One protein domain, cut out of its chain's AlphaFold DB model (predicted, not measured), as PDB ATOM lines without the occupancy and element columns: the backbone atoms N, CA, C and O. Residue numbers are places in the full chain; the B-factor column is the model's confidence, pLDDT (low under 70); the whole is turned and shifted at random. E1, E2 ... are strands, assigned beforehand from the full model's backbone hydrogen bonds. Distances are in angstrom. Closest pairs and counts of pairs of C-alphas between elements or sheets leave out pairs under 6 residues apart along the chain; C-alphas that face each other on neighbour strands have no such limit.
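This is residues 471 to 603 of the 1047 residues of the protein "M6 family metalloprotease domain-containing protein" of Candidatus Eisenbacteria bacterium (UniProt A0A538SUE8). Regular structure is little: two small twisted sheets stand partly face to face, nearest at E2 and E6, among long loops. Nine named strands hold 39 of 133 printed residues; the class is all strand. E2 to E5 and E6 to E9 are meanders, each strand the antiparallel neighbour of the one before. The whole is compact, with radius of gyration of the C-alphas 14.1 A and spans 38 by 38 by 26 A.

E1 is residues 473 to 475, from C-alpha (379.264, 450.604, 306.684); E2 487 to 489, E3 498 to 505, 21.4 A long, E4 510 to 515, E5 536 to 538, E6 547 to 549, E7 558 to 562, E8 568 to 572, E9 590 to 592, ending at (365.182, 439.024, 331.816).

E1 pairs with no named strand. In hairpin E3 and E4, N 501 and O 513 are 2.8 A apart. The closest C-alphas of E2 and E6, Tyr 489 and Val 548, are 7.3 A apart. In hairpin E7 and E8, N 559 and O 571 are 2.8 A apart.

Links E1 to E2, E4 to E5 and E8 to E9 are long. Residues 596 to 600 have pLDDT under 70.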
ATOM      1  N   TRP A 471     377.449 454.464 302.539       90.62
ATOM      2  CA  TRP A 471     377.548 453.005 302.501       90.62
ATOM      3  C   TRP A 471     378.717 452.533 301.599       90.62
ATOM      4  O   TRP A 471     379.140 453.284 300.713       90.62
ATOM      5  N   PRO A 472     379.272 451.317 301.805       88.62
ATOM      6  CA  PRO A 472     378.984 450.403 302.905       88.62
ATOM      7  C   PRO A 472     379.452 450.938 304.259       88.62
ATOM      8  O   PRO A 472     380.453 451.652 304.364       88.62
ATOM      9  N   VAL A 473     378.770 450.497 305.312       90.00
ATOM     10  CA  VAL A 473     379.264 450.604 306.684       90.00
ATOM     11  C   VAL A 473     379.933 449.286 307.051       90.00
ATOM     12  O   VAL A 473     379.335 448.219 306.944       90.00
ATOM     13  N   VAL A 474     381.185 449.359 307.503       87.25
ATOM     14  CA  VAL A 474     381.941 448.191 307.966       87.25
ATOM     15  C   VAL A 474     382.100 448.269 309.478       87.25
ATOM     16  O   VAL A 474     382.782 449.150 310.006       87.25
ATOM     17  N   ILE A 475     381.497 447.316 310.181       87.44
ATOM     18  CA  ILE A 475     381.626 447.160 311.627       87.44
ATOM     19  C   ILE A 475     382.967 446.484 311.918       87.44
ATOM     20  O   ILE A 475     383.189 445.313 311.603       87.44
ATOM     21  N   GLY A 476     383.879 447.262 312.501       75.19
ATOM     22  CA  GLY A 476     385.239 446.835 312.815       75.19
ATOM     23  C   GLY A 476     385.371 445.988 314.086       75.19
ATOM     24  O   GLY A 476     384.478 445.907 314.930       75.19
ATOM     25  N   GLY A 477     386.558 445.392 314.246       73.94
ATOM     26  CA  GLY A 477     386.843 444.402 315.287       73.94
ATOM     27  C   GLY A 477     386.214 443.056 314.934       73.94
ATOM     28  O   GLY A 477     385.105 443.019 314.426       73.94
ATOM     29  N   ARG A 478     386.918 441.945 315.178       77.62
ATOM     30  CA  ARG A 478     386.457 440.607 314.767       77.62
ATOM     31  C   ARG A 478     385.011 440.343 315.219       77.62
ATOM     32  O   ARG A 478     384.758 440.141 316.412       77.62
ATOM     33  N   ALA A 479     384.098 440.356 314.260       84.00
ATOM     34  CA  ALA A 479     382.659 440.388 314.450       84.00
ATOM     35  C   ALA A 479     381.961 439.598 313.341       84.00
ATOM     36  O   ALA A 479     382.491 439.460 312.240       84.00
ATOM     37  N   ARG A 480     380.790 439.054 313.656       86.94
ATOM     38  CA  ARG A 480     379.942 438.303 312.734       86.94
ATOM     39  C   ARG A 480     378.477 438.600 313.024       86.94
ATOM     40  O   ARG A 480     378.086 438.641 314.185       86.94
ATOM     41  N   ASN A 481     377.673 438.780 311.997       86.88
ATOM     42  CA  ASN A 481     376.226 438.772 312.045       86.88
ATOM     43  C   ASN A 481     375.715 437.330 312.191       86.88
ATOM     44  O   ASN A 481     374.754 437.101 312.921       86.88
ATOM     45  N   GLY A 482     376.382 436.348 311.567       81.19
ATOM     46  CA  GLY A 482     376.030 434.935 311.721       81.19
ATOM     47  C   GLY A 482     374.669 434.565 311.124       81.19
ATOM     48  O   GLY A 482     374.033 433.628 311.609       81.19
ATOM     49  N   GLY A 483     374.215 435.302 310.105       82.69
ATOM     50  CA  GLY A 483     372.938 435.071 309.431       82.69
ATOM     51  C   GLY A 483     371.719 435.483 310.261       82.69
ATOM     52  O   GLY A 483     370.634 434.952 310.036       82.69
ATOM     53  N   VAL A 484     371.885 436.390 311.230       88.75
ATOM     54  CA  VAL A 484     370.778 436.958 312.012       88.75
ATOM     55  C   VAL A 484     370.198 438.151 311.237       88.75
ATOM     56  O   VAL A 484     370.905 439.143 311.060       88.75
ATOM     57  N   PRO A 485     368.936 438.090 310.775       90.19
ATOM     58  CA  PRO A 485     368.303 439.182 310.035       90.19
ATOM     59  C   PRO A 485     368.402 440.536 310.766       90.19
ATOM     60  O   PRO A 485     368.227 440.572 311.988       90.19
ATOM     61  N   PRO A 486     368.696 441.646 310.064       92.44
ATOM     62  CA  PRO A 486     368.512 442.988 310.598       92.44
ATOM     63  C   PRO A 486     367.021 443.347 310.635       92.44
ATOM     64  O   PRO A 486     366.173 442.616 310.117       92.44
ATOM     65  N   LEU A 487     366.709 444.488 311.243       94.50
ATOM     66  CA  LEU A 487     365.374 445.082 311.235       94.50
ATOM     67  C   LEU A 487     365.481 446.583 310.959       94.50
ATOM     68  O   LEU A 487     366.444 447.206 311.400       94.50
ATOM     69  N   ALA A 488     364.496 447.166 310.278       94.00
ATOM     70  CA  ALA A 488     364.384 448.614 310.133       94.00
ATOM     71  C   ALA A 488     363.122 449.166 310.817       94.00
ATOM     72  O   ALA A 488     362.042 448.576 310.703       94.00
ATOM     73  N   TYR A 489     363.258 450.291 311.522       94.69
ATOM     74  CA  TYR A 489     362.154 450.995 312.181       94.69
ATOM     75  C   TYR A 489     362.501 452.473 312.415       94.69
ATOM     76  O   TYR A 489     363.639 452.779 312.741       94.69
ATOM     77  N   ASP A 490     361.529 453.375 312.273       94.94
ATOM     78  CA  ASP A 490     361.678 454.811 312.571       94.94
ATOM     79  C   ASP A 490     361.660 455.039 314.093       94.94
ATOM     80  O   ASP A 490     360.596 455.056 314.715       94.94
ATOM     81  N   LEU A 491     362.845 455.118 314.711       94.50
ATOM     82  CA  LEU A 491     362.991 455.157 316.171       94.50
ATOM     83  C   LEU A 491     362.843 456.569 316.746       94.50
ATOM     84  O   LEU A 491     362.585 456.701 317.946       94.50
ATOM     85  N   ASP A 492     363.037 457.615 315.939       92.44
ATOM     86  CA  ASP A 492     362.960 459.011 316.388       92.44
ATOM     87  C   ASP A 492     361.791 459.820 315.791       92.44
ATOM     88  O   ASP A 492     361.549 460.961 316.209       92.44
ATOM     89  N   GLY A 493     360.988 459.202 314.923       92.81
ATOM     90  CA  GLY A 493     359.755 459.755 314.367       92.81
ATOM     91  C   GLY A 493     359.982 460.730 313.213       92.81
ATOM     92  O   GLY A 493     359.109 461.570 312.947       92.81
ATOM     93  N   ASP A 494     361.144 460.682 312.558       93.94
ATOM     94  CA  ASP A 494     361.498 461.564 311.443       93.94
ATOM     95  C   ASP A 494     361.036 461.048 310.063       93.94
ATOM     96  O   ASP A 494     361.211 461.746 309.055       93.94
ATOM     97  N   GLN A 495     360.352 459.896 310.033       91.88
ATOM     98  CA  GLN A 495     359.896 459.160 308.847       91.88
ATOM     99  C   GLN A 495     361.018 458.524 308.017       91.88
ATOM    100  O   GLN A 495     360.772 458.135 306.872       91.88
ATOM    101  N   LYS A 496     362.228 458.391 308.568       94.94
ATOM    102  CA  LYS A 496     363.362 457.694 307.956       94.94
ATOM    103  C   LYS A 496     363.798 456.561 308.881       94.94
ATOM    104  O   LYS A 496     364.444 456.808 309.890       94.94
ATOM    105  N   PRO A 497     363.470 455.303 308.556       94.69
ATOM    106  CA  PRO A 497     363.784 454.191 309.438       94.69
ATOM    107  C   PRO A 497     365.281 454.064 309.757       94.69
ATOM    108  O   PRO A 497     366.135 454.106 308.870       94.69
ATOM    109  N   GLU A 498     365.597 453.809 311.023       95.88
ATOM    110  CA  GLU A 498     366.908 453.344 311.456       95.88
ATOM    111  C   GLU A 498     367.080 451.850 311.191       95.88
ATOM    112  O   GLU A 498     366.165 451.044 311.378       95.88
ATOM    113  N   LEU A 499     368.304 451.458 310.840       95.88
ATOM    114  CA  LEU A 499     368.694 450.073 310.623       95.88
ATOM    115  C   LEU A 499     369.330 449.471 311.880       95.88
ATOM    116  O   LEU A 499     370.423 449.868 312.286       95.88
ATOM    117  N   ILE A 500     368.682 448.459 312.452       96.00
ATOM    118  CA  ILE A 500     369.107 447.727 313.647       96.00
ATOM    119  C   ILE A 500     369.848 446.450 313.224       96.00
ATOM    120  O   ILE A 500     369.260 445.524 312.658       96.00
ATOM    121  N   VAL A 501     371.144 446.379 313.535       95.25
ATOM    122  CA  VAL A 501     372.049 445.298 313.115       95.25
ATOM    123  C   VAL A 501     372.593 444.539 314.334       95.25
ATOM    124  O   VAL A 501     373.437 445.065 315.072       95.25
ATOM    125  N   PRO A 502     372.147 443.289 314.565       93.38
ATOM    126  CA  PRO A 502     372.697 442.432 315.609       93.38
ATOM    127  C   PRO A 502     374.060 441.864 315.196       93.38
ATOM    128  O   PRO A 502     374.272 441.446 314.054       93.38
ATOM    129  N   VAL A 503     374.997 441.837 316.147       91.50
ATOM    130  CA  VAL A 503     376.377 441.401 315.917       91.50
ATOM    131  C   VAL A 503     376.885 440.540 317.074       91.50
ATOM    132  O   VAL A 503     376.839 440.919 318.245       91.50
ATOM    133  N   GLN A 504     377.475 439.396 316.743       89.69
ATOM    134  CA  GLN A 504     378.355 438.626 317.612       89.69
ATOM    135  C   GLN A 504     379.792 439.144 317.494       89.69
ATOM    136  O   GLN A 504     380.357 439.239 316.408       89.69
ATOM    137  N   ARG A 505     380.425 439.442 318.627       87.25
ATOM    138  CA  ARG A 505     381.825 439.881 318.717       87.25
ATOM    139  C   ARG A 505     382.714 438.746 319.240       87.25
ATOM    140  O   ARG A 505     382.258 437.641 319.543       87.25
ATOM    141  N   LEU A 506     384.014 439.020 319.363       79.69
ATOM    142  CA  LEU A 506     384.984 438.105 319.974       79.69
ATOM    143  C   LEU A 506     384.518 437.550 321.328       79.69
ATOM    144  O   LEU A 506     383.853 438.225 322.115       79.69
ATOM    145  N   ASN A 507     384.937 436.313 321.613       81.56
ATOM    146  CA  ASN A 507     384.643 435.588 322.853       81.56
ATOM    147  C   ASN A 507     383.141 435.375 323.123       81.56
ATOM    148  O   ASN A 507     382.751 435.249 324.279       81.56
ATOM    149  N   ASN A 508     382.315 435.317 322.070       82.88
ATOM    150  CA  ASN A 508     380.858 435.161 322.159       82.88
ATOM    151  C   ASN A 508     380.164 436.275 322.953       82.88
ATOM    152  O   ASN A 508     379.117 436.032 323.540       82.88
ATOM    153  N   THR A 509     380.730 437.483 322.961       90.50
ATOM    154  CA  THR A 509     380.013 438.692 323.399       90.50
ATOM    155  C   THR A 509     379.127 439.206 322.263       90.50
ATOM    156  O   THR A 509     379.305 438.804 321.110       90.50
ATOM    157  N   GLY A 510     378.151 440.057 322.562       90.44
ATOM    158  CA  GLY A 510     377.233 440.609 321.566       90.44
ATOM    159  C   GLY A 510     377.252 442.130 321.532       90.44
ATOM    160  O   GLY A 510     377.767 442.797 322.435       90.44
ATOM    161  N   ALA A 511     376.718 442.684 320.454       92.38
ATOM    162  CA  ALA A 511     376.420 444.095 320.329       92.38
ATOM    163  C   ALA A 511     375.228 444.305 319.398       92.38
ATOM    164  O   ALA A 511     375.012 443.532 318.464       92.38
ATOM    165  N   LEU A 512     374.499 445.384 319.652       93.38
ATOM    166  CA  LEU A 512     373.516 445.941 318.741       93.38
ATOM    167  C   LEU A 512     374.101 447.229 318.159       93.38
ATOM    168  O   LEU A 512     374.562 448.087 318.915       93.38
ATOM    169  N   TYR A 513     374.113 447.349 316.838       94.81
ATOM    170  CA  TYR A 513     374.431 448.594 316.140       94.81
ATOM    171  C   TYR A 513     373.146 449.155 315.545       94.81
ATOM    172  O   TYR A 513     372.292 448.386 315.112       94.81
ATOM    173  N   ILE A 514     373.006 450.477 315.549       95.88
ATOM    174  CA  ILE A 514     371.858 451.157 314.949       95.88
ATOM    175  C   ILE A 514     372.394 452.280 314.071       95.88
ATOM    176  O   ILE A 514     373.119 453.151 314.564       95.88
ATOM    177  N   PHE A 515     372.060 452.240 312.785       96.12
ATOM    178  CA  PHE A 515     372.507 453.215 311.796       96.12
ATOM    179  C   PHE A 515     371.336 454.031 311.275       96.12
ATOM    180  O   PHE A 515     370.255 453.495 311.039       96.12
ATOM    181  N   LYS A 516     371.584 455.316 311.046       95.50
ATOM    182  CA  LYS A 516     370.683 456.174 310.279       95.50
ATOM    183  C   LYS A 516     370.749 455.815 308.797       95.50
ATOM    184  O   LYS A 516     371.679 455.145 308.342       95.50
ATOM    185  N   SER A 517     369.806 456.345 308.029       93.25
ATOM    186  CA  SER A 517     369.731 456.164 306.574       93.25
ATOM    187  C   SER A 517     370.990 456.587 305.796       93.25
ATOM    188  O   SER A 517     371.272 456.046 304.726       93.25
ATOM    189  N   ASP A 518     371.805 457.492 306.350       92.38
ATOM    190  CA  ASP A 518     373.078 457.952 305.776       92.38
ATOM    191  C   ASP A 518     374.318 457.152 306.237       92.38
ATOM    192  O   ASP A 518     375.453 457.542 305.950       92.38
ATOM    193  N   GLY A 519     374.127 456.052 306.971       92.75
ATOM    194  CA  GLY A 519     375.204 455.187 307.461       92.75
ATOM    195  C   GLY A 519     375.968 455.729 308.678       92.75
ATOM    196  O   GLY A 519     377.003 455.160 309.059       92.75
ATOM    197  N   THR A 520     375.508 456.826 309.289       93.44
ATOM    198  CA  THR A 520     376.027 457.313 310.578       93.44
ATOM    199  C   THR A 520     375.393 456.578 311.758       93.44
ATOM    200  O   THR A 520     374.304 456.015 311.646       93.44
ATOM    201  N   ASP A 521     376.078 456.559 312.903       93.19
ATOM    202  CA  ASP A 521     375.534 455.964 314.124       93.19
ATOM    203  C   ASP A 521     374.273 456.735 314.559       93.19
ATOM    204  O   ASP A 521     374.295 457.964 314.678       93.19
ATOM    205  N   PHE A 522     373.184 456.024 314.871       93.19
ATOM    206  CA  PHE A 522     371.989 456.636 315.468       93.19
ATOM    207  C   PHE A 522     372.346 457.388 316.757       93.19
ATOM    208  O   PHE A 522     371.852 458.488 317.020       93.19
ATOM    209  N   ARG A 523     373.290 456.817 317.518       87.38
ATOM    210  CA  ARG A 523     373.907 457.424 318.695       87.38
ATOM    211  C   ARG A 523     375.420 457.332 318.640       87.38
ATOM    212  O   ARG A 523     376.009 456.305 318.966       87.38
ATOM    213  N   ASP A 524     376.039 458.454 318.302       82.50
ATOM    214  CA  ASP A 524     377.488 458.599 318.311       82.50
ATOM    215  C   ASP A 524     377.987 458.973 319.721       82.50
ATOM    216  O   ASP A 524     377.939 460.131 320.146       82.50
ATOM    217  N   SER A 525     378.425 457.964 320.479       78.75
ATOM    218  CA  SER A 525     378.862 458.135 321.873       78.75
ATOM    219  C   SER A 525     380.263 458.741 322.028       78.75
ATOM    220  O   SER A 525     380.560 459.310 323.083       78.75
ATOM    221  N   ASP A 526     381.119 458.644 321.003       82.31
ATOM    222  CA  ASP A 526     382.479 459.199 321.013       82.31
ATOM    223  C   ASP A 526     382.620 460.483 320.172       82.31
ATOM    224  O   ASP A 526     383.682 461.116 320.200       82.31
ATOM    225  N   LEU A 527     381.532 460.920 319.521       83.38
ATOM    226  CA  LEU A 527     381.445 462.104 318.655       83.38
ATOM    227  C   LEU A 527     382.445 462.060 317.493       83.38
ATOM    228  O   LEU A 527     382.884 463.108 316.996       83.38
ATOM    229  N   ASN A 528     382.856 460.856 317.099       82.44
ATOM    230  CA  ASN A 528     383.789 460.640 316.018       82.44
ATOM    231  C   ASN A 528     383.072 459.944 314.851       82.44
ATOM    232  O   ASN A 528     382.960 458.722 314.822       82.44
ATOM    233  N   PRO A 529     382.709 460.680 313.786       77.62
ATOM    234  CA  PRO A 529     381.976 460.105 312.658       77.62
ATOM    235  C   PRO A 529     382.785 459.072 311.850       77.62
ATOM    236  O   PRO A 529     382.242 458.438 310.941       77.62
ATOM    237  N   ALA A 530     384.084 458.908 312.134       78.25
ATOM    238  CA  ALA A 530     384.936 457.889 311.525       78.25
ATOM    239  C   ALA A 530     384.887 456.529 312.249       78.25
ATOM    240  O   ALA A 530     385.366 455.538 311.698       78.25
ATOM    241  N   THR A 531     384.353 456.468 313.470       80.81
ATOM    242  CA  THR A 531     384.134 455.222 314.215       80.81
ATOM    243  C   THR A 531     382.680 454.771 314.083       80.81
ATOM    244  O   THR A 531     381.813 455.513 313.623       80.81
ATOM    245  N   ARG A 532     382.443 453.488 314.367       87.00
ATOM    246  CA  ARG A 532     381.105 452.896 314.437       87.00
ATOM    247  C   ARG A 532     380.933 452.316 315.824       87.00
ATOM    248  O   ARG A 532     381.644 451.372 316.192       87.00
ATOM    249  N   ASN A 533     380.050 452.921 316.602       87.75
ATOM    250  CA  ASN A 533     379.846 452.591 318.000       87.75
ATOM    251  C   ASN A 533     378.679 451.621 318.154       87.75
ATOM    252  O   ASN A 533     377.630 451.763 317.531       87.75
ATOM    253  N   ALA A 534     378.862 450.624 319.018       90.12
ATOM    254  CA  ALA A 534     377.746 449.789 319.423       90.12
ATOM    255  C   ALA A 534     376.740 450.659 320.188       90.12
ATOM    256  O   ALA A 534     377.123 451.330 321.147       90.12
ATOM    257  N   PHE A 535     375.468 450.602 319.795       91.81
ATOM    258  CA  PHE A 535     374.368 451.207 320.545       91.81
ATOM    259  C   PHE A 535     374.268 450.581 321.940       91.81
ATOM    260  O   PHE A 535     374.102 451.278 322.938       91.81
ATOM    261  N   LEU A 536     374.435 449.256 322.008       91.12
ATOM    262  CA  LEU A 536     374.462 448.489 323.249       91.12
ATOM    263  C   LEU A 536     375.401 447.288 323.099       91.12
ATOM    264  O   LEU A 536     375.458 446.660 322.042       91.12
ATOM    265  N   THR A 537     376.133 446.938 324.157       91.44
ATOM    266  CA  THR A 537     376.985 445.738 324.199       91.44
ATOM    267  C   THR A 537     376.488 444.753 325.239       91.44
ATOM    268  O   THR A 537     376.132 445.157 326.344       91.44
ATOM    269  N   THR A 538     376.566 443.465 324.930       90.88
ATOM    270  CA  THR A 538     376.096 442.387 325.799       90.88
ATOM    271  C   THR A 538     377.219 441.396 326.128       90.88
ATOM    272  O   THR A 538     378.096 441.130 325.299       90.88
ATOM    273  N   PRO A 539     377.209 440.784 327.327       90.12
ATOM    274  CA  PRO A 539     378.190 439.771 327.721       90.12
ATOM    275  C   PRO A 539     378.070 438.462 326.923       90.12
ATOM    276  O   PRO A 539     378.963 437.623 326.996       90.12
ATOM    277  N   SER A 540     376.985 438.290 326.164       90.12
ATOM    278  CA  SER A 540     376.662 437.100 325.377       90.12
ATOM    279  C   SER A 540     376.163 437.500 323.985       90.12
ATOM    280  O   SER A 540     375.497 438.525 323.847       90.12
ATOM    281  N   ALA A 541     376.500 436.722 322.956       89.62
ATOM    282  CA  ALA A 541     376.213 437.006 321.549       89.62
ATOM    283  C   ALA A 541     374.717 437.232 321.289       89.62
ATOM    284  O   ALA A 541     373.889 436.514 321.845       89.62
ATOM    285  N   VAL A 542     374.369 438.181 320.418       89.81
ATOM    286  CA  VAL A 542     372.990 438.353 319.937       89.81
ATOM    287  C   VAL A 542     372.750 437.331 318.829       89.81
ATOM    288  O   VAL A 542     373.440 437.359 317.815       89.81
ATOM    289  N   THR A 543     371.825 436.392 319.040       82.62
ATOM    290  CA  THR A 543     371.587 435.261 318.111       82.62
ATOM    291  C   THR A 543     370.146 435.177 317.617       82.62
ATOM    292  O   THR A 543     369.777 434.214 316.946       82.62
ATOM    293  N   ALA A 544     369.315 436.145 317.991       87.75
ATOM    294  CA  ALA A 544     367.926 436.250 317.581       87.75
ATOM    295  C   ALA A 544     367.699 437.589 316.886       87.75
ATOM    296  O   ALA A 544     368.330 438.586 317.240       87.75
ATOM    297  N   THR A 545     366.793 437.593 315.912       91.00
ATOM    298  CA  THR A 545     366.403 438.824 315.222       91.00
ATOM    299  C   THR A 545     365.710 439.759 316.224       91.00
ATOM    300  O   THR A 545     364.816 439.281 316.932       91.00
ATOM    301  N   PRO A 546     366.086 441.047 316.306       94.31
ATOM    302  CA  PRO A 546     365.395 442.028 317.139       94.31
ATOM    303  C   PRO A 546     363.941 442.254 316.704       94.31
ATOM    304  O   PRO A 546     363.630 442.108 315.525       94.31
ATOM    305  N   CYS A 547     363.070 442.661 317.627       95.38
ATOM    306  CA  CYS A 547     361.745 443.224 317.347       95.38
ATOM    307  C   CYS A 547     361.618 444.624 317.962       95.38
ATOM    308  O   CYS A 547     362.347 444.964 318.895       95.38
ATOM    309  N   VAL A 548     360.701 445.429 317.424       96.50
ATOM    310  CA  VAL A 548     360.400 446.785 317.901       96.50
ATOM    311  C   VAL A 548     358.891 446.949 318.081       96.50
ATOM    312  O   VAL A 548     358.122 446.567 317.194       96.50
ATOM    313  N   GLY A 549     358.474 447.491 319.225       94.44
ATOM    314  CA  GLY A 549     357.072 447.717 319.584       94.44
ATOM    315  C   GLY A 549     356.931 448.341 320.973       94.44
ATOM    316  O   GLY A 549     357.880 448.320 321.746       94.44
ATOM    317  N   ASP A 550     355.763 448.907 321.256       92.75
ATOM    318  CA  ASP A 550     355.434 449.579 322.523       92.75
ATOM    319  C   ASP A 550     355.065 448.538 323.591       92.75
ATOM    320  O   ASP A 550     354.022 447.884 323.495       92.75
ATOM    321  N   ILE A 551     355.952 448.309 324.559       91.62
ATOM    322  CA  ILE A 551     355.823 447.212 325.532       91.62
ATOM    323  C   ILE A 551     355.058 447.661 326.776       91.62
ATOM    324  O   ILE A 551     354.345 446.853 327.377       91.62
ATOM    325  N   ASP A 552     355.201 448.922 327.180       88.06
ATOM    326  CA  ASP A 552     354.573 449.462 328.390       88.06
ATOM    327  C   ASP A 552     353.298 450.286 328.128       88.06
ATOM    328  O   ASP A 552     352.595 450.647 329.083       88.06
ATOM    329  N   GLY A 553     352.942 450.493 326.859       88.56
ATOM    330  CA  GLY A 553     351.722 451.158 326.411       88.56
ATOM    331  C   GLY A 553     351.796 452.685 326.483       88.56
ATOM    332  O   GLY A 553     350.746 453.340 326.579       88.56
ATOM    333  N   ASP A 554     352.995 453.273 326.515       88.06
ATOM    334  CA  ASP A 554     353.184 454.724 326.610       88.06
ATOM    335  C   ASP A 554     353.138 455.452 325.246       88.06
ATOM    336  O   ASP A 554     353.053 456.689 325.192       88.06
ATOM    337  N   GLY A 555     353.081 454.691 324.149       88.56
ATOM    338  CA  GLY A 555     353.070 455.163 322.767       88.56
ATOM    339  C   GLY A 555     354.459 455.340 322.145       88.56
ATOM    340  O   GLY A 555     354.538 455.786 320.995       88.56
ATOM    341  N   ILE A 556     355.534 455.033 322.871       89.75
ATOM    342  CA  ILE A 556     356.925 455.038 322.420       89.75
ATOM    343  C   ILE A 556     357.374 453.573 322.297       89.75
ATOM    344  O   ILE A 556     357.151 452.782 323.198       89.75
ATOM    345  N   PRO A 557     357.970 453.163 321.168       93.00
ATOM    346  CA  PRO A 557     358.381 451.778 320.990       93.00
ATOM    347  C   PRO A 557     359.767 451.480 321.580       93.00
ATOM    348  O   PRO A 557     360.723 452.251 321.430       93.00
ATOM    349  N   GLU A 558     359.909 450.277 322.135       93.88
ATOM    350  CA  GLU A 558     361.163 449.712 322.626       93.88
ATOM    351  C   GLU A 558     361.768 448.722 321.634       93.88
ATOM    352  O   GLU A 558     361.089 448.091 320.823       93.88
ATOM    353  N   ILE A 559     363.078 448.525 321.761       96.12
ATOM    354  CA  ILE A 559     363.849 447.526 321.031       96.12
ATOM    355  C   ILE A 559     364.041 446.302 321.923       96.12
ATOM    356  O   ILE A 559     364.624 446.397 323.007       96.12
ATOM    357  N   VAL A 560     363.629 445.135 321.428       94.62
ATOM    358  CA  VAL A 560     363.759 443.848 322.119       94.62
ATOM    359  C   VAL A 560     364.651 442.909 321.334       94.62
ATOM    360  O   VAL A 560     364.494 442.730 320.129       94.62
ATOM    361  N   PHE A 561     365.577 442.250 322.022       93.00
ATOM    362  CA  PHE A 561     366.399 441.207 321.416       93.00
ATOM    363  C   PHE A 561     366.855 440.180 322.452       93.00
ATOM    364  O   PHE A 561     366.831 440.418 323.661       93.00
ATOM    365  N   GLN A 562     367.274 439.006 321.972       90.19
ATOM    366  CA  GLN A 562     367.684 437.896 322.828       90.19
ATOM    367  C   GLN A 562     369.130 437.470 322.558       90.19
ATOM    368  O   GLN A 562     369.574 437.373 321.408       90.19
ATOM    369  N   THR A 563     369.862 437.174 323.630       89.75
ATOM    370  CA  THR A 563     371.246 436.692 323.565       89.75
ATOM    371  C   THR A 563     371.345 435.169 323.677       89.75
ATOM    372  O   THR A 563     370.412 434.481 324.097       89.75
ATOM    373  N   LEU A 564     372.506 434.619 323.318       85.94
ATOM    374  CA  LEU A 564     372.791 433.183 323.240       85.94
ATOM    375  C   LEU A 564     372.575 432.432 324.567       85.94
ATOM    376  O   LEU A 564     372.251 431.247 324.565       85.94
ATOM    377  N   ASP A 565     372.735 433.098 325.706       84.94
ATOM    378  CA  ASP A 565     372.502 432.567 327.060       84.94
ATOM    379  C   ASP A 565     371.025 432.656 327.498       84.94
ATOM    380  O   ASP A 565     370.662 432.239 328.607       84.94
ATOM    381  N   GLY A 566     370.170 433.158 326.605       83.44
ATOM    382  CA  GLY A 566     368.729 433.271 326.756       83.44
ATOM    383  C   GLY A 566     368.263 434.548 327.449       83.44
ATOM    384  O   GLY A 566     367.069 434.622 327.737       83.44
ATOM    385  N   ALA A 567     369.156 435.506 327.731       88.81
ATOM    386  CA  ALA A 567     368.770 436.786 328.321       88.81
ATOM    387  C   ALA A 567     367.956 437.610 327.317       88.81
ATOM    388  O   ALA A 567     368.256 437.596 326.122       88.81
ATOM    389  N   ILE A 568     366.930 438.301 327.806       90.06
ATOM    390  CA  ILE A 568     366.069 439.175 327.003       90.06
ATOM    391  C   ILE A 568     366.404 440.606 327.376       90.06
ATOM    392  O   ILE A 568     366.381 440.953 328.560       90.06
ATOM    393  N   TYR A 569     366.703 441.403 326.361       92.94
ATOM    394  CA  TYR A 569     366.934 442.824 326.502       92.94
ATOM    395  C   TYR A 569     365.713 443.596 326.013       92.94
ATOM    396  O   TYR A 569     365.122 443.192 325.013       92.94
ATOM    397  N   ALA A 570     365.360 444.678 326.703       92.88
ATOM    398  CA  ALA A 570     364.352 445.648 326.278       92.88
ATOM    399  C   ALA A 570     364.825 447.057 326.653       92.88
ATOM    400  O   ALA A 570     365.110 447.340 327.821       92.88
ATOM    401  N   VAL A 571     364.966 447.917 325.649       93.25
ATOM    402  CA  VAL A 571     365.510 449.272 325.797       93.25
ATOM    403  C   VAL A 571     364.723 450.259 324.957       93.25
ATOM    404  O   VAL A 571     364.317 449.935 323.842       93.25
ATOM    405  N   HIS A 572     364.583 451.482 325.447       91.50
ATOM    406  CA  HIS A 572     364.048 452.570 324.642       91.50
ATOM    407  C   HIS A 572     365.053 452.975 323.550       91.50
ATOM    408  O   HIS A 572     366.261 452.708 323.647       91.50
ATOM    409  N   ALA A 573     364.585 453.719 322.541       90.94
ATOM    410  CA  ALA A 573     365.454 454.356 321.542       90.94
ATOM    411  C   ALA A 573     366.543 455.228 322.194       90.94
ATOM    412  O   ALA A 573     367.599 455.483 321.603       90.94
ATOM    413  N   ASP A 574     366.321 455.655 323.445       87.88
ATOM    414  CA  ASP A 574     367.291 456.400 324.216       87.88
ATOM    415  C   ASP A 574     368.334 455.587 325.000       87.88
ATOM    416  O   ASP A 574     369.070 456.148 325.821       87.88
ATOM    417  N   SER A 575     368.460 454.293 324.698       85.62
ATOM    418  CA  SER A 575     369.353 453.314 325.340       85.62
ATOM    419  C   SER A 575     369.114 453.107 326.839       85.62
ATOM    420  O   SER A 575     369.839 452.326 327.461       85.62
ATOM    421  N   THR A 576     368.126 453.784 327.434       88.75
ATOM    422  CA  THR A 576     367.709 453.482 328.800       88.75
ATOM    423  C   THR A 576     366.928 452.171 328.823       88.75
ATOM    424  O   THR A 576     366.323 451.760 327.830       88.75
ATOM    425  N   GLU A 577     367.033 451.452 329.937       88.12
ATOM    426  CA  GLU A 577     366.324 450.188 330.116       88.12
ATOM    427  C   GLU A 577     364.838 450.459 330.297       88.12
ATOM    428  O   GLU A 577     364.483 451.373 331.043       88.12
ATOM    429  N   LEU A 578     363.995 449.613 329.703       88.19
ATOM    430  CA  LEU A 578     362.560 449.627 329.988       88.19
ATOM    431  C   LEU A 578     362.302 449.371 331.485       88.19
ATOM    432  O   LEU A 578     361.559 450.088 332.151       88.19
ATOM    433  N   ALA A 579     362.975 448.359 332.041       85.69
ATOM    434  CA  ALA A 579     362.961 448.047 333.465       85.69
ATOM    435  C   ALA A 579     364.251 447.320 333.891       85.69
ATOM    436  O   ALA A 579     364.779 446.508 333.131       85.69
ATOM    437  N   ASP A 580     364.713 447.559 335.128       82.31
ATOM    438  CA  ASP A 580     365.844 446.842 335.752       82.31
ATOM    439  C   ASP A 580     365.409 445.420 336.158       82.31
ATOM    440  O   ASP A 580     365.001 445.142 337.294       82.31
ATOM    441  N   GLY A 581     365.420 444.517 335.180       82.44
ATOM    442  CA  GLY A 581     364.918 443.154 335.317       82.44
ATOM    443  C   GLY A 581     365.865 442.196 336.039       82.44
ATOM    444  O   GLY A 581     365.430 441.155 336.545       82.44
ATOM    445  N   ASP A 582     367.154 442.529 336.134       83.75
ATOM    446  CA  ASP A 582     368.158 441.733 336.842       83.75
ATOM    447  C   ASP A 582     368.556 442.302 338.215       83.75
ATOM    448  O   ASP A 582     369.294 441.648 338.962       83.75
ATOM    449  N   ASN A 583     367.963 443.438 338.605       85.44
ATOM    450  CA  ASN A 583     368.231 444.179 339.842       85.44
ATOM    451  C   ASN A 583     369.721 444.511 340.009       85.44
ATOM    452  O   ASN A 583     370.243 444.542 341.137       85.44
ATOM    453  N   ASN A 584     370.427 444.699 338.897       83.75
ATOM    454  CA  ASN A 584     371.837 445.021 338.884       83.75
ATOM    455  C   ASN A 584     372.048 446.333 338.117       83.75
ATOM    456  O   ASN A 584     372.218 446.330 336.907       83.75
ATOM    457  N   PRO A 585     372.215 447.469 338.814       82.19
ATOM    458  CA  PRO A 585     372.356 448.774 338.162       82.19
ATOM    459  C   PRO A 585     373.679 448.951 337.387       82.19
ATOM    460  O   PRO A 585     373.981 450.047 336.920       82.19
ATOM    461  N   ALA A 586     374.535 447.922 337.338       82.81
ATOM    462  CA  ALA A 586     375.756 447.902 336.534       82.81
ATOM    463  C   ALA A 586     375.560 447.261 335.148       82.81
ATOM    464  O   ALA A 586     376.464 447.344 334.314       82.81
ATOM    465  N   THR A 587     374.436 446.584 334.925       81.56
ATOM    466  CA  THR A 587     374.007 446.050 333.630       81.56
ATOM    467  C   THR A 587     373.017 447.015 332.980       81.56
ATOM    468  O   THR A 587     372.435 447.848 333.662       81.56
ATOM    469  N   PHE A 588     372.934 446.974 331.646       84.50
ATOM    470  CA  PHE A 588     372.057 447.835 330.852       84.50
ATOM    471  C   PHE A 588     371.258 446.999 329.850       84.50
ATOM    472  O   PHE A 588     371.813 446.165 329.134       84.50
ATOM    473  N   GLY A 589     369.966 447.276 329.790       84.69
ATOM    474  CA  GLY A 589     368.942 446.727 328.929       84.69
ATOM    475  C   GLY A 589     368.401 445.371 329.355       84.69
ATOM    476  O   GLY A 589     367.559 444.859 328.630       84.69
ATOM    477  N   ILE A 590     368.857 444.759 330.458       90.31
ATOM    478  CA  ILE A 590     368.457 443.383 330.807       90.31
ATOM    479  C   ILE A 590     367.064 443.389 331.436       90.31
ATOM    480  O   ILE A 590     366.897 443.627 332.629       90.31
ATOM    481  N   LEU A 591     366.068 443.005 330.638       88.75
ATOM    482  CA  LEU A 591     364.709 442.780 331.119       88.75
ATOM    483  C   LEU A 591     364.582 441.407 331.793       88.75
ATOM    484  O   LEU A 591     363.914 441.249 332.810       88.75
ATOM    485  N   VAL A 592     365.221 440.375 331.240       87.75
ATOM    486  CA  VAL A 592     365.182 439.024 331.816       87.75
ATOM    487  C   VAL A 592     366.584 438.421 331.818       87.75
ATOM    488  O   VAL A 592     367.154 438.230 330.741       87.75
ATOM    489  N   PRO A 593     367.129 438.040 332.991       86.75
ATOM    490  CA  PRO A 593     368.443 437.416 333.078       86.75
ATOM    491  C   PRO A 593     368.546 436.110 332.282       86.75
ATOM    492  O   PRO A 593     367.630 435.279 332.267       86.75
ATOM    493  N   GLY A 594     369.714 435.890 331.681       81.06
ATOM    494  CA  GLY A 594     370.051 434.644 331.003       81.06
ATOM    495  C   GLY A 594     370.117 433.455 331.962       81.06
ATOM    496  O   GLY A 594     370.463 433.576 333.136       81.06
ATOM    497  N   SER A 595     369.799 432.265 331.450       74.12
ATOM    498  CA  SER A 595     369.820 431.021 332.241       74.12
ATOM    499  C   SER A 595     371.119 430.219 332.090       74.12
ATOM    500  O   SER A 595     371.267 429.166 332.710       74.12
ATOM    501  N   GLY A 596     372.044 430.667 331.230       67.56
ATOM    502  CA  GLY A 596     373.341 430.028 330.957       67.56
ATOM    503  C   GLY A 596     373.277 428.713 330.162       67.56
ATOM    504  O   GLY A 596     374.288 428.263 329.627       67.56
ATOM    505  N   ALA A 597     372.103 428.094 330.038       57.53
ATOM    506  CA  ALA A 597     371.873 426.934 329.186       57.53
ATOM    507  C   ALA A 597     371.471 427.412 327.784       57.53
ATOM    508  O   ALA A 597     370.326 427.815 327.576       57.53
ATOM    509  N   GLY A 598     372.455 427.397 326.874       55.56
ATOM    510  CA  GLY A 598     372.439 428.089 325.584       55.56
ATOM    511  C   GLY A 598     371.184 427.866 324.743       55.56
ATOM    512  O   GLY A 598     370.680 426.746 324.652       55.56
ATOM    513  N   GLY A 599     370.694 428.934 324.120       60.31
ATOM    514  CA  GLY A 599     369.593 428.866 323.175       60.31
ATOM    515  C   GLY A 599     368.711 430.106 323.122       60.31
ATOM    516  O   GLY A 599     367.868 430.275 324.000       60.31
ATOM    517  N   GLY A 600     368.857 430.914 322.069       61.59
ATOM    518  CA  GLY A 600     367.944 432.016 321.755       61.59
ATOM    519  C   GLY A 600     366.665 431.502 321.090       61.59
ATOM    520  O   GLY A 600     366.735 430.775 320.098       61.59
ATOM    521  N   GLY A 601     365.506 431.836 321.656       73.06
ATOM    522  CA  GLY A 601     364.245 431.801 320.921       73.06
ATOM    523  C   GLY A 601     364.180 432.984 319.952       73.06
ATOM    524  O   GLY A 601     364.992 433.904 320.022       73.06
ATOM    525  N   GLN A 602     363.228 432.964 319.026       86.38
ATOM    526  CA  GLN A 602     362.942 434.115 318.167       86.38
ATOM    527  C   GLN A 602     361.753 434.854 318.780       86.38
ATOM    528  O   GLN A 602     360.631 434.349 318.731       86.38
ATOM    529  N   ALA A 603     362.024 435.995 319.414       90.88
ATOM    530  CA  ALA A 603     360.990 436.795 320.056       90.88
ATOM    531  C   ALA A 603     360.050 437.431 319.018       90.88
ATOM    532  O   ALA A 603     360.477 437.775 317.910       90.88
TER     533      ALA A 603